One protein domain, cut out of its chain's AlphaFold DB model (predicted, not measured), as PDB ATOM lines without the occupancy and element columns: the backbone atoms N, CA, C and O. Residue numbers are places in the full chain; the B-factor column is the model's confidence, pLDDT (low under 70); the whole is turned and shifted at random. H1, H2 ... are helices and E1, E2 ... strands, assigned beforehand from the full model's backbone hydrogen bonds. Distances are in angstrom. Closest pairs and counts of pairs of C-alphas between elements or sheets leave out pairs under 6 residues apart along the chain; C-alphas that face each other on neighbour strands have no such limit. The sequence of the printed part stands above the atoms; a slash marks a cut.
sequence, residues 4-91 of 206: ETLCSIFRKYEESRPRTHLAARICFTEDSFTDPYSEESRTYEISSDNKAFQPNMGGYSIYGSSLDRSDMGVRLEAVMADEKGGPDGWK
ATOM      1  N   GLU A   4      73.689 150.640 169.005       95.50
ATOM      2  CA  GLU A   4      73.238 151.600 167.984       95.50
ATOM      3  C   GLU A   4      71.911 151.176 167.325       95.50
ATOM      4  O   GLU A   4      71.038 152.008 167.052       95.50
ATOM      5  N   THR A   5      71.742 149.869 167.095       95.38
ATOM      6  CA  THR A   5      70.509 149.286 166.551       95.38
ATOM      7  C   THR A   5      69.361 149.436 167.542       95.38
ATOM      8  O   THR A   5      68.291 149.902 167.151       95.38
ATOM      9  N   LEU A   6      69.587 149.116 168.822       96.25
ATOM     10  CA  LEU A   6      68.592 149.311 169.878       96.25
ATOM     11  C   LEU A   6      68.157 150.782 169.971       96.25
ATOM     12  O   LEU A   6      66.963 151.077 169.940       96.25
ATOM     13  N   CYS A   7      69.117 151.710 170.000       97.00
ATOM     14  CA  CYS A   7      68.855 153.149 170.032       97.00
ATOM     15  C   CYS A   7      68.021 153.614 168.833       97.00
ATOM     16  O   CYS A   7      67.139 154.459 168.980       97.00
ATOM     17  N   SER A   8      68.289 153.068 167.645       96.19
ATOM     18  CA  SER A   8      67.533 153.386 166.427       96.19
ATOM     19  C   SER A   8      66.086 152.898 166.513       96.19
ATOM     20  O   SER A   8      65.175 153.646 166.169       96.19
ATOM     21  N   ILE A   9      65.864 151.682 167.028       96.00
ATOM     22  CA  ILE A   9      64.520 151.124 167.249       96.00
ATOM     23  C   ILE A   9      63.746 151.975 168.256       96.00
ATOM     24  O   ILE A   9      62.613 152.366 167.981       96.00
ATOM     25  N   PHE A  10      64.364 152.306 169.392       97.38
ATOM     26  CA  PHE A  10      63.742 153.136 170.422       97.38
ATOM     27  C   PHE A  10      63.352 154.513 169.883       97.38
ATOM     28  O   PHE A  10      62.200 154.911 170.024       97.38
ATOM     29  N   ARG A  11      64.265 155.208 169.193       97.19
ATOM     30  CA  ARG A  11      63.975 156.525 168.600       97.19
ATOM     31  C   ARG A  11      62.843 156.453 167.575       97.19
ATOM     32  O   ARG A  11      61.899 157.228 167.671       97.19
ATOM     33  N   LYS A  12      62.892 155.487 166.651       96.50
ATOM     34  CA  LYS A  12      61.843 155.274 165.638       96.50
ATOM     35  C   LYS A  12      60.475 154.996 166.272       96.50
ATOM     36  O   LYS A  12      59.456 155.464 165.776       96.50
ATOM     37  N   TYR A  13      60.438 154.237 167.365       96.31
ATOM     38  CA  TYR A  13      59.200 153.963 168.090       96.31
ATOM     39  C   TYR A  13      58.638 155.238 168.747       96.31
ATOM     40  O   TYR A  13      57.467 155.573 168.547       96.31
ATOM     41  N   GLU A  14      59.488 156.001 169.440       97.44
ATOM     42  CA  GLU A  14      59.112 157.240 170.137       97.44
ATOM     43  C   GLU A  14      58.782 158.418 169.198       97.44
ATOM     44  O   GLU A  14      58.038 159.325 169.577       97.44
ATOM     45  N   GLU A  15      59.251 158.407 167.943       95.94
ATOM     46  CA  GLU A  15      58.866 159.386 166.909       95.94
ATOM     47  C   GLU A  15      57.343 159.470 166.721       95.94
ATOM     48  O   GLU A  15      56.802 160.552 166.477       95.94
ATOM     49  N   SER A  16      56.642 158.344 166.890       93.88
ATOM     50  CA  SER A  16      55.182 158.266 166.782       93.88
ATOM     51  C   SER A  16      54.428 158.799 168.010       93.88
ATOM     52  O   SER A  16      53.201 158.887 167.975       93.88
ATOM     53  N   ARG A  17      55.149 159.188 169.075       92.62
ATOM     54  CA  ARG A  17      54.609 159.556 170.397       92.62
ATOM     55  C   ARG A  17      53.630 158.500 170.935       92.62
ATOM     56  O   ARG A  17      52.446 158.802 171.139       92.62
ATOM     57  N   PRO A  18      54.099 157.256 171.121       95.06
ATOM     58  CA  PRO A  18      53.267 156.161 171.589       95.06
ATOM     59  C   PRO A  18      52.781 156.418 173.024       95.06
ATOM     60  O   PRO A  18      53.333 157.228 173.765       95.06
ATOM     61  N   ARG A  19      51.701 155.736 173.421       93.38
ATOM     62  CA  ARG A  19      51.170 155.796 174.800       93.38
ATOM     63  C   ARG A  19      51.857 154.817 175.754       93.38
ATOM     64  O   ARG A  19      51.589 154.839 176.954       93.38
ATOM     65  N   THR A  20      52.643 153.907 175.201       96.00
ATOM     66  CA  THR A  20      53.369 152.848 175.893       96.00
ATOM     67  C   THR A  20      54.798 152.848 175.376       96.00
ATOM     68  O   THR A  20      55.060 153.420 174.324       96.00
ATOM     69  N   HIS A  21      55.719 152.252 176.132       97.56
ATOM     70  CA  HIS A  21      57.151 152.336 175.858       97.56
ATOM     71  C   HIS A  21      57.762 150.941 175.776       97.56
ATOM     72  O   HIS A  21      57.373 150.034 176.518       97.56
ATOM     73  N   LEU A  22      58.716 150.774 174.863       97.75
ATOM     74  CA  LEU A  22      59.485 149.546 174.728       97.75
ATOM     75  C   LEU A  22      60.428 149.388 175.927       97.75
ATOM     76  O   LEU A  22      60.855 150.370 176.542       97.75
ATOM     77  N   ALA A  23      60.774 148.139 176.222       97.94
ATOM     78  CA  ALA A  23      61.770 147.780 177.221       97.94
ATOM     79  C   ALA A  23      62.895 146.977 176.562       97.94
ATOM     80  O   ALA A  23      62.675 146.240 175.598       97.94
ATOM     81  N   ALA A  24      64.108 147.131 177.072       97.94
ATOM     82  CA  ALA A  24      65.278 146.401 176.615       97.94
ATOM     83  C   ALA A  24      66.234 146.144 177.773       97.94
ATOM     84  O   ALA A  24      66.150 146.786 178.815       97.94
ATOM     85  N   ARG A  25      67.172 145.228 177.562       98.00
ATOM     86  CA  ARG A  25      68.267 144.935 178.481       98.00
ATOM     87  C   ARG A  25      69.599 145.221 177.806       98.00
ATOM     88  O   ARG A  25      69.773 144.911 176.624       98.00
ATOM     89  N   ILE A  26      70.522 145.805 178.560       98.31
ATOM     90  CA  ILE A  26      71.920 146.003 178.175       98.31
ATOM     91  C   ILE A  26      72.769 145.197 179.150       98.31
ATOM     92  O   ILE A  26      72.761 145.498 180.341       98.31
ATOM     93  N   CYS A  27      73.484 144.188 178.655       98.25
ATOM     94  CA  CYS A  27      74.490 143.481 179.438       98.25
ATOM     95  C   CYS A  27      75.850 144.139 179.213       98.25
ATOM     96  O   CYS A  27      76.266 144.341 178.065       98.25
ATOM     97  N   PHE A  28      76.538 144.479 180.297       98.44
ATOM     98  CA  PHE A  28      77.903 144.987 180.260       98.44
ATOM     99  C   PHE A  28      78.900 143.856 180.444       98.44
ATOM    100  O   PHE A  28      78.658 142.924 181.201       98.44
ATOM    101  N   THR A  29      80.037 143.959 179.773       98.06
ATOM    102  CA  THR A  29      81.168 143.028 179.913       98.06
ATOM    103  C   THR A  29      81.689 142.965 181.353       98.06
ATOM    104  O   THR A  29      81.649 143.958 182.080       98.06
ATOM    105  N   GLU A  30      82.222 141.814 181.770       97.06
ATOM    106  CA  GLU A  30      82.788 141.641 183.119       97.06
ATOM    107  C   GLU A  30      83.939 142.623 183.413       97.06
ATOM    108  O   GLU A  30      84.040 143.133 184.525       97.06
ATOM    109  N   ASP A  31      84.763 142.963 182.412       95.81
ATOM    110  CA  ASP A  31      85.894 143.894 182.558       95.81
ATOM    111  C   ASP A  31      85.478 145.374 182.655       95.81
ATOM    112  O   ASP A  31      86.336 146.249 182.768       95.81
ATOM    113  N   SER A  32      84.174 145.663 182.638       96.19
ATOM    114  CA  SER A  32      83.634 146.992 182.961       96.19
ATOM    115  C   SER A  32      83.662 147.299 184.461       96.19
ATOM    116  O   SER A  32      83.479 148.452 184.855       96.19
ATOM    117  N   PHE A  33      83.886 146.284 185.299       94.44
ATOM    118  CA  PHE A  33      83.783 146.383 186.750       94.44
ATOM    119  C   PHE A  33      85.073 145.939 187.442       94.44
ATOM    120  O   PHE A  33      85.850 145.141 186.922       94.44
ATOM    121  N   THR A  34      85.305 146.464 188.645       91.25
ATOM    122  CA  THR A  34      86.451 146.073 189.483       91.25
ATOM    123  C   THR A  34      86.248 144.731 190.174       91.25
ATOM    124  O   THR A  34      87.221 144.035 190.453       91.25
ATOM    125  N   ASP A  35      84.991 144.386 190.449       92.25
ATOM    126  CA  ASP A  35      84.590 143.177 191.157       92.25
ATOM    127  C   ASP A  35      83.895 142.198 190.198       92.25
ATOM    128  O   ASP A  35      83.276 142.630 189.221       92.25
ATOM    129  N   PRO A  36      83.966 140.881 190.459       93.25
ATOM    130  CA  PRO A  36      83.298 139.880 189.637       93.25
ATOM    131  C   PRO A  36      81.786 139.895 189.900       93.25
ATOM    132  O   PRO A  36      81.286 139.215 190.799       93.25
ATOM    133  N   TYR A  37      81.058 140.679 189.111       95.06
ATOM    134  CA  TYR A  37      79.598 140.731 189.146       95.06
ATOM    135  C   TYR A  37      78.967 139.603 188.328       95.06
ATOM    136  O   TYR A  37      79.483 139.194 187.287       95.06
ATOM    137  N   SER A  38      77.816 139.114 188.795       96.94
ATOM    138  CA  SER A  38      77.012 138.150 188.041       96.94
ATOM    139  C   SER A  38      76.455 138.779 186.757       96.94
ATOM    140  O   SER A  38      76.371 140.004 186.650       96.94
ATOM    141  N   GLU A  39      76.027 137.954 185.794       97.19
ATOM    142  CA  GLU A  39      75.352 138.444 184.583       97.19
ATOM    143  C   GLU A  39      74.107 139.284 184.910       97.19
ATOM    144  O   GLU A  39      73.895 140.328 184.296       97.19
ATOM    145  N   GLU A  40      73.322 138.887 185.915       97.06
ATOM    146  CA  GLU A  40      72.125 139.624 186.339       97.06
ATOM    147  C   GLU A  40      72.476 140.998 186.925       97.06
ATOM    148  O   GLU A  40      71.817 141.988 186.604       97.06
ATOM    149  N   SER A  41      73.550 141.081 187.715       97.62
ATOM    150  CA  SER A  41      74.020 142.334 188.324       97.62
ATOM    151  C   SER A  41      74.582 143.312 187.285       97.62
ATOM    152  O   SER A  41      74.421 144.522 187.420       97.62
ATOM    153  N   ARG A  42      75.225 142.803 186.223       97.81
ATOM    154  CA  ARG A  42      75.786 143.617 185.123       97.81
ATOM    155  C   ARG A  42      74.830 143.823 183.945       97.81
ATOM    156  O   ARG A  42      75.216 144.430 182.946       97.81
ATOM    157  N   THR A  43      73.593 143.337 184.046       98.25
ATOM    158  CA  THR A  43      72.554 143.536 183.032       98.25
ATOM    159  C   THR A  43      71.518 144.523 183.531       98.25
ATOM    160  O   THR A  43      70.887 144.294 184.554       98.25
ATOM    161  N   TYR A  44      71.301 145.601 182.783       98.56
ATOM    162  CA  TYR A  44      70.382 146.669 183.163       98.56
ATOM    163  C   TYR A  44      69.171 146.707 182.236       98.56
ATOM    164  O   TYR A  44      69.320 146.761 181.014       98.56
ATOM    165  N   GLU A  45      67.969 146.727 182.814       98.31
ATOM    166  CA  GLU A  45      66.735 147.033 182.092       98.31
ATOM    167  C   GLU A  45      66.617 148.544 181.867       98.31
ATOM    168  O   GLU A  45      66.796 149.344 182.790       98.31
ATOM    169  N   ILE A  46      66.302 148.931 180.630       98.31
ATOM    170  CA  ILE A  46      66.069 150.308 180.196       98.31
ATOM    171  C   ILE A  46      64.768 150.408 179.395       98.31
ATOM    172  O   ILE A  46      64.308 149.438 178.794       98.31
ATOM    173  N   SER A  47      64.201 151.613 179.330       98.06
ATOM    174  CA  SER A  47      62.992 151.899 178.548       98.06
ATOM    175  C   SER A  47      63.239 152.920 177.437       98.06
ATOM    176  O   SER A  47      64.090 153.804 177.583       98.06
ATOM    177  N   SER A  48      62.452 152.840 176.357       98.25
ATOM    178  CA  SER A  48      62.372 153.895 175.341       98.25
ATOM    179  C   SER A  48      61.783 155.207 175.884       98.25
ATOM    180  O   SER A  48      62.033 156.253 175.296       98.25
ATOM    181  N   ASP A  49      61.132 155.195 177.057       97.75
ATOM    182  CA  ASP A  49      60.712 156.409 177.784       97.75
ATOM    183  C   ASP A  49      61.906 157.232 178.317       97.75
ATOM    184  O   ASP A  49      61.767 158.339 178.837       97.75
ATOM    185  N   ASN A  50      63.139 156.749 178.179       98.12
ATOM    186  CA  ASN A  50      64.297 157.575 178.485       98.12
ATOM    187  C   ASN A  50      64.404 158.783 177.543       98.12
ATOM    188  O   ASN A  50      64.260 158.676 176.324       98.12
ATOM    189  N   LYS A  51      64.756 159.948 178.103       97.50
ATOM    190  CA  LYS A  51      64.861 161.214 177.351       97.50
ATOM    191  C   LYS A  51      65.791 161.134 176.141       97.50
ATOM    192  O   LYS A  51      65.585 161.865 175.182       97.50
ATOM    193  N   ALA A  52      66.810 160.275 176.190       97.38
ATOM    194  CA  ALA A  52      67.739 160.046 175.082       97.38
ATOM    195  C   ALA A  52      67.076 159.510 173.796       97.38
ATOM    196  O   ALA A  52      67.659 159.624 172.712       97.38
ATOM    197  N   PHE A  53      65.883 158.921 173.909       97.62
ATOM    198  CA  PHE A  53      65.167 158.297 172.795       97.62
ATOM    199  C   PHE A  53      63.911 159.064 172.376       97.62
ATOM    200  O   PHE A  53      63.419 158.856 171.272       97.62
ATOM    201  N   GLN A  54      63.430 159.988 173.208       96.62
ATOM    202  CA  GLN A  54      62.237 160.779 172.930       96.62
ATOM    203  C   GLN A  54      62.546 162.061 172.130       96.62
ATOM    204  O   GLN A  54      63.487 162.796 172.453       96.62
ATOM    205  N   PRO A  55      61.730 162.410 171.117       93.44
ATOM    206  CA  PRO A  55      61.944 163.614 170.322       93.44
ATOM    207  C   PRO A  55      61.579 164.890 171.098       93.44
ATOM    208  O   PRO A  55      60.534 164.974 171.737       93.44
ATOM    209  N   ASN A  56      62.371 165.954 170.923       91.81
ATOM    210  CA  ASN A  56      62.151 167.290 171.513       91.81
ATOM    211  C   ASN A  56      62.241 167.357 173.049       91.81
ATOM    212  O   ASN A  56      61.688 168.274 173.658       91.81
ATOM    213  N   MET A  57      62.951 166.422 173.681       93.06
ATOM    214  CA  MET A  57      63.197 166.489 175.118       93.06
ATOM    215  C   MET A  57      64.319 167.468 175.462       93.06
ATOM    216  O   MET A  57      65.372 167.508 174.828       93.06
ATOM    217  N   GLY A  58      64.101 168.255 176.516       90.06
ATOM    218  CA  GLY A  58      65.159 169.036 177.144       90.06
ATOM    219  C   GLY A  58      66.096 168.128 177.944       90.06
ATOM    220  O   GLY A  58      65.679 167.503 178.924       90.06
ATOM    221  N   GLY A  59      67.371 168.096 177.554       92.94
ATOM    222  CA  GLY A  59      68.413 167.300 178.206       92.94
ATOM    223  C   GLY A  59      68.588 165.900 177.610       92.94
ATOM    224  O   GLY A  59      67.983 165.554 176.605       92.94
ATOM    225  N   TYR A  60      69.456 165.104 178.234       96.69
ATOM    226  CA  TYR A  60      69.810 163.756 177.784       96.69
ATOM    227  C   TYR A  60      70.035 162.859 178.997       96.69
ATOM    228  O   TYR A  60      70.850 163.209 179.858       96.69
ATOM    229  N   SER A  61      69.315 161.741 179.073       97.56
ATOM    230  CA  SER A  61      69.453 160.764 180.154       97.56
ATOM    231  C   SER A  61      69.008 159.375 179.718       97.56
ATOM    232  O   SER A  61      68.008 159.257 179.003       97.56
ATOM    233  N   ILE A  62      69.725 158.363 180.205       98.44
ATOM    234  CA  ILE A  62      69.422 156.941 180.056       98.44
ATOM    235  C   ILE A  62      69.483 156.336 181.454       98.44
ATOM    236  O   ILE A  62      70.552 156.036 181.972       98.44
ATOM    237  N   TYR A  63      68.323 156.184 182.076       98.38
ATOM    238  CA  TYR A  63      68.169 155.479 183.333       98.38
ATOM    239  C   TYR A  63      67.971 153.987 183.092       98.38
ATOM    240  O   TYR A  63      67.212 153.594 182.197       98.38
ATOM    241  N   GLY A  64      68.614 153.178 183.929       98.12
ATOM    242  CA  GLY A  64      68.397 151.740 183.994       98.12
ATOM    243  C   GLY A  64      68.539 151.193 185.408       98.12
ATOM    244  O   GLY A  64      69.043 151.870 186.304       98.12
ATOM    245  N   SER A  65      68.070 149.967 185.607       98.31
ATOM    246  CA  SER A  65      68.251 149.222 186.860       98.31
ATOM    247  C   SER A  65      68.720 147.808 186.551       98.31
ATOM    248  O   SER A  65      68.232 147.207 185.596       98.31
ATOM    249  N   SER A  66      69.657 147.305 187.348       97.94
ATOM    250  CA  SER A  66      70.154 145.926 187.289       97.94
ATOM    251  C   SER A  66      69.015 144.909 187.445       97.94
ATOM    252  O   SER A  66      68.017 145.183 188.126       97.94
ATOM    253  N   LEU A  67      69.140 143.735 186.816       96.62
ATOM    254  CA  LEU A  67      68.099 142.699 186.871       96.62
ATOM    255  C   LEU A  67      67.915 142.133 188.280       96.62
ATOM    256  O   LEU A  67      66.786 141.861 188.683       96.62
ATOM    257  N   ASP A  68      69.005 142.010 189.036       96.50
ATOM    258  CA  ASP A  68      68.985 141.553 190.429       96.50
ATOM    259  C   ASP A  68      68.560 142.645 191.426       96.50
ATOM    260  O   ASP A  68      68.483 142.393 192.629       96.50
ATOM    261  N   ARG A  69      68.265 143.857 190.929       95.38
ATOM    262  CA  ARG A  69      67.844 145.033 191.703       95.38
ATOM    263  C   ARG A  69      68.883 145.533 192.714       95.38
ATOM    264  O   ARG A  69      68.543 146.380 193.542       95.38
ATOM    265  N   SER A  70      70.131 145.065 192.648       95.69
ATOM    266  CA  SER A  70      71.214 145.512 193.538       95.69
ATOM    267  C   SER A  70      71.638 146.962 193.270       95.69
ATOM    268  O   SER A  70      72.079 147.664 194.180       95.69
ATOM    269  N   ASP A  71      71.439 147.418 192.034       95.94
ATOM    270  CA  ASP A  71      71.755 148.760 191.558       95.94
ATOM    271  C   ASP A  71      70.599 149.334 190.721       95.94
ATOM    272  O   ASP A  71      70.259 148.812 189.654       95.94
ATOM    273  N   MET A  72      69.948 150.382 191.225       96.94
ATOM    274  CA  MET A  72      68.666 150.887 190.719       96.94
ATOM    275  C   MET A  72      68.739 152.370 190.361       96.94
ATOM    276  O   MET A  72      69.267 153.185 191.116       96.94
ATOM    277  N   GLY A  73      68.127 152.745 189.234       95.62
ATOM    278  CA  GLY A  73      68.030 154.147 188.813       95.62
ATOM    279  C   GLY A  73      69.365 154.767 188.384       95.62
ATOM    280  O   GLY A  73      69.560 155.977 188.519       95.62
ATOM    281  N   VAL A  74      70.282 153.957 187.854       97.69
ATOM    282  CA  VAL A  74      71.599 154.402 187.389       97.69
ATOM    283  C   VAL A  74      71.460 155.269 186.154       97.69
ATOM    284  O   VAL A  74      70.756 154.913 185.212       97.69
ATOM    285  N   ARG A  75      72.198 156.380 186.124       98.06
ATOM    286  CA  ARG A  75      72.390 157.206 184.927       98.06
ATOM    287  C   ARG A  75      73.420 156.562 184.007       98.06
ATOM    288  O   ARG A  75      74.587 156.955 183.996       98.06
ATOM    289  N   LEU A  76      72.985 155.557 183.255       98.31
ATOM    290  CA  LEU A  76      73.830 154.778 182.356       98.31
ATOM    291  C   LEU A  76      74.538 155.661 181.327       98.31
ATOM    292  O   LEU A  76      75.689 155.401 180.988       98.31
ATOM    293  N   GLU A  77      73.928 156.770 180.895       97.88
ATOM    294  CA  GLU A  77      74.581 157.675 179.946       97.88
ATOM    295  C   GLU A  77      75.887 158.280 180.474       97.88
ATOM    296  O   GLU A  77      76.698 158.747 179.681       97.88
ATOM    297  N   ALA A  78      76.075 158.331 181.796       97.75
ATOM    298  CA  ALA A  78      77.265 158.892 182.423       97.75
ATOM    299  C   ALA A  78      78.403 157.873 182.584       97.75
ATOM    300  O   ALA A  78      79.535 158.288 182.812       97.75
ATOM    301  N   VAL A  79      78.112 156.572 182.479       97.44
ATOM    302  CA  VAL A  79      79.082 155.495 182.741       97.44
ATOM    303  C   VAL A  79      79.379 154.642 181.514       97.44
ATOM    304  O   VAL A  79      80.474 154.103 181.426       97.44
ATOM    305  N   MET A  80      78.471 154.550 180.537       98.00
ATOM    306  CA  MET A  80      78.693 153.755 179.323       98.00
ATOM    307  C   MET A  80      79.741 154.393 178.405       98.00
ATOM    308  O   MET A  80      79.686 155.596 178.130       98.00
ATOM    309  N   ALA A  81      80.659 153.572 177.888       98.00
ATOM    310  CA  ALA A  81      81.687 153.996 176.934       98.00
ATOM    311  C   ALA A  81      81.082 154.517 175.620       98.00
ATOM    312  O   ALA A  81      81.548 155.520 175.083       98.00
ATOM    313  N   ASP A  82      79.998 153.890 175.148       97.38
ATOM    314  CA  ASP A  82      79.217 154.318 173.980       97.38
ATOM    315  C   ASP A  82      78.447 155.644 174.196       97.38
ATOM    316  O   ASP A  82      77.809 156.151 173.274       97.38
ATOM    317  N   GLU A  83      78.495 156.220 175.405       97.38
ATOM    318  CA  GLU A  83      77.841 157.479 175.779       97.38
ATOM    319  C   GLU A  83      78.854 158.498 176.340       97.38
ATOM    320  O   GLU A  83      79.773 158.924 175.641       97.38
ATOM    321  N   LYS A  84      78.685 158.962 177.588       97.25
ATOM    322  CA  LYS A  84      79.536 159.986 178.225       97.25
ATOM    323  C   LYS A  84      80.519 159.400 179.240       97.25
ATOM    324  O   LYS A  84      81.207 160.175 179.899       97.25
ATOM    325  N   GLY A  85      80.598 158.072 179.353       95.75
ATOM    326  CA  GLY A  85      81.534 157.374 180.240       95.75
ATOM    327  C   GLY A  85      82.995 157.482 179.803       95.75
ATOM    328  O   GLY A  85      83.898 157.283 180.610       95.75
ATOM    329  N   GLY A  86      83.242 157.865 178.548       95.00
ATOM    330  CA  GLY A  86      84.590 158.039 178.014       95.00
ATOM    331  C   GLY A  86      85.304 156.709 177.728       95.00
ATOM    332  O   GLY A  86      84.671 155.654 177.726       95.00
ATOM    333  N   PRO A  87      86.624 156.747 177.461       94.00
ATOM    334  CA  PRO A  87      87.387 155.571 177.021       94.00
ATOM    335  C   PRO A  87      87.401 154.402 178.015       94.00
ATOM    336  O   PRO A  87      87.509 153.255 177.591       94.00
ATOM    337  N   ASP A  88      87.271 154.704 179.309       93.81
ATOM    338  CA  ASP A  88      87.268 153.729 180.407       93.81
ATOM    339  C   ASP A  88      85.843 153.423 180.917       93.81
ATOM    340  O   ASP A  88      85.672 152.858 181.995       93.81
ATOM    341  N   GLY A  89      84.810 153.832 180.172       97.12
ATOM    342  CA  GLY A  89      83.415 153.567 180.519       97.12
ATOM    343  C   GLY A  89      83.029 152.089 180.397       97.12
ATOM    344  O   GLY A  89      83.740 151.276 179.801       97.12
ATOM    345  N   TRP A  90      81.856 151.743 180.926       98.25
ATOM    346  CA  TRP A  90      81.294 150.398 180.833       98.25
ATOM    347  C   TRP A  90      81.039 150.019 179.376       98.25
ATOM    348  O   TRP A  90      80.411 150.772 178.624       98.25
ATOM    349  N   LYS A  91      81.530 148.846 178.982       98.31
ATOM    350  CA  LYS A  91      81.487 148.347 177.607       98.31
ATOM    351  C   LYS A  91      80.342 147.365 177.466       98.31
ATOM    352  O   LYS A  91      80.221 146.414 178.243       98.31
TER     353      LYS A  91
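What this domain is: This is residues 4 to 91 of the 206 residues of an uncharacterized protein of Agathobaculum butyriciproducens (UniProt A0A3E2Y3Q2). With little regular structure, this is mostly loops round a small sheet, a meander of E1, E2 and E3, each strand the antiparallel neighbour of the one before, with one helix, H1, grazing it. The printed part has 88 residues, running H1, E1, E2, E3; the class is mixed, with only 27 residues in named elements. The whole is compact, radius of gyration of the C-alphas 13.3 A, with an elongated outline of 41 by 26 by 21 A.

Where its parts are: Find C-alpha 4 at (73.238, 151.600, 167.984); H1 runs from there to residue 15, 16.4 A. E1 is residues 23 to 28, 16.7 A; E2 is 43 to 47, 13.5 A; E3 is 63 to 66, 10.5 A, ending at (70.154, 145.926, 187.289).

How they stand to each other: H1, with every O i to N i+4 pair within hydrogen-bond range, only grazes the sheet with residues 6 to 10. Hairpin E1 and E2 has N 24 and O 46 within range at 2.9 A; hairpin E2 and E3 has N 45 and O 65 at 2.8 A.

The domain as a whole: The printed part has no cut. Links E1 to E2 and E2 to E3 are long. No printed residue is under 70.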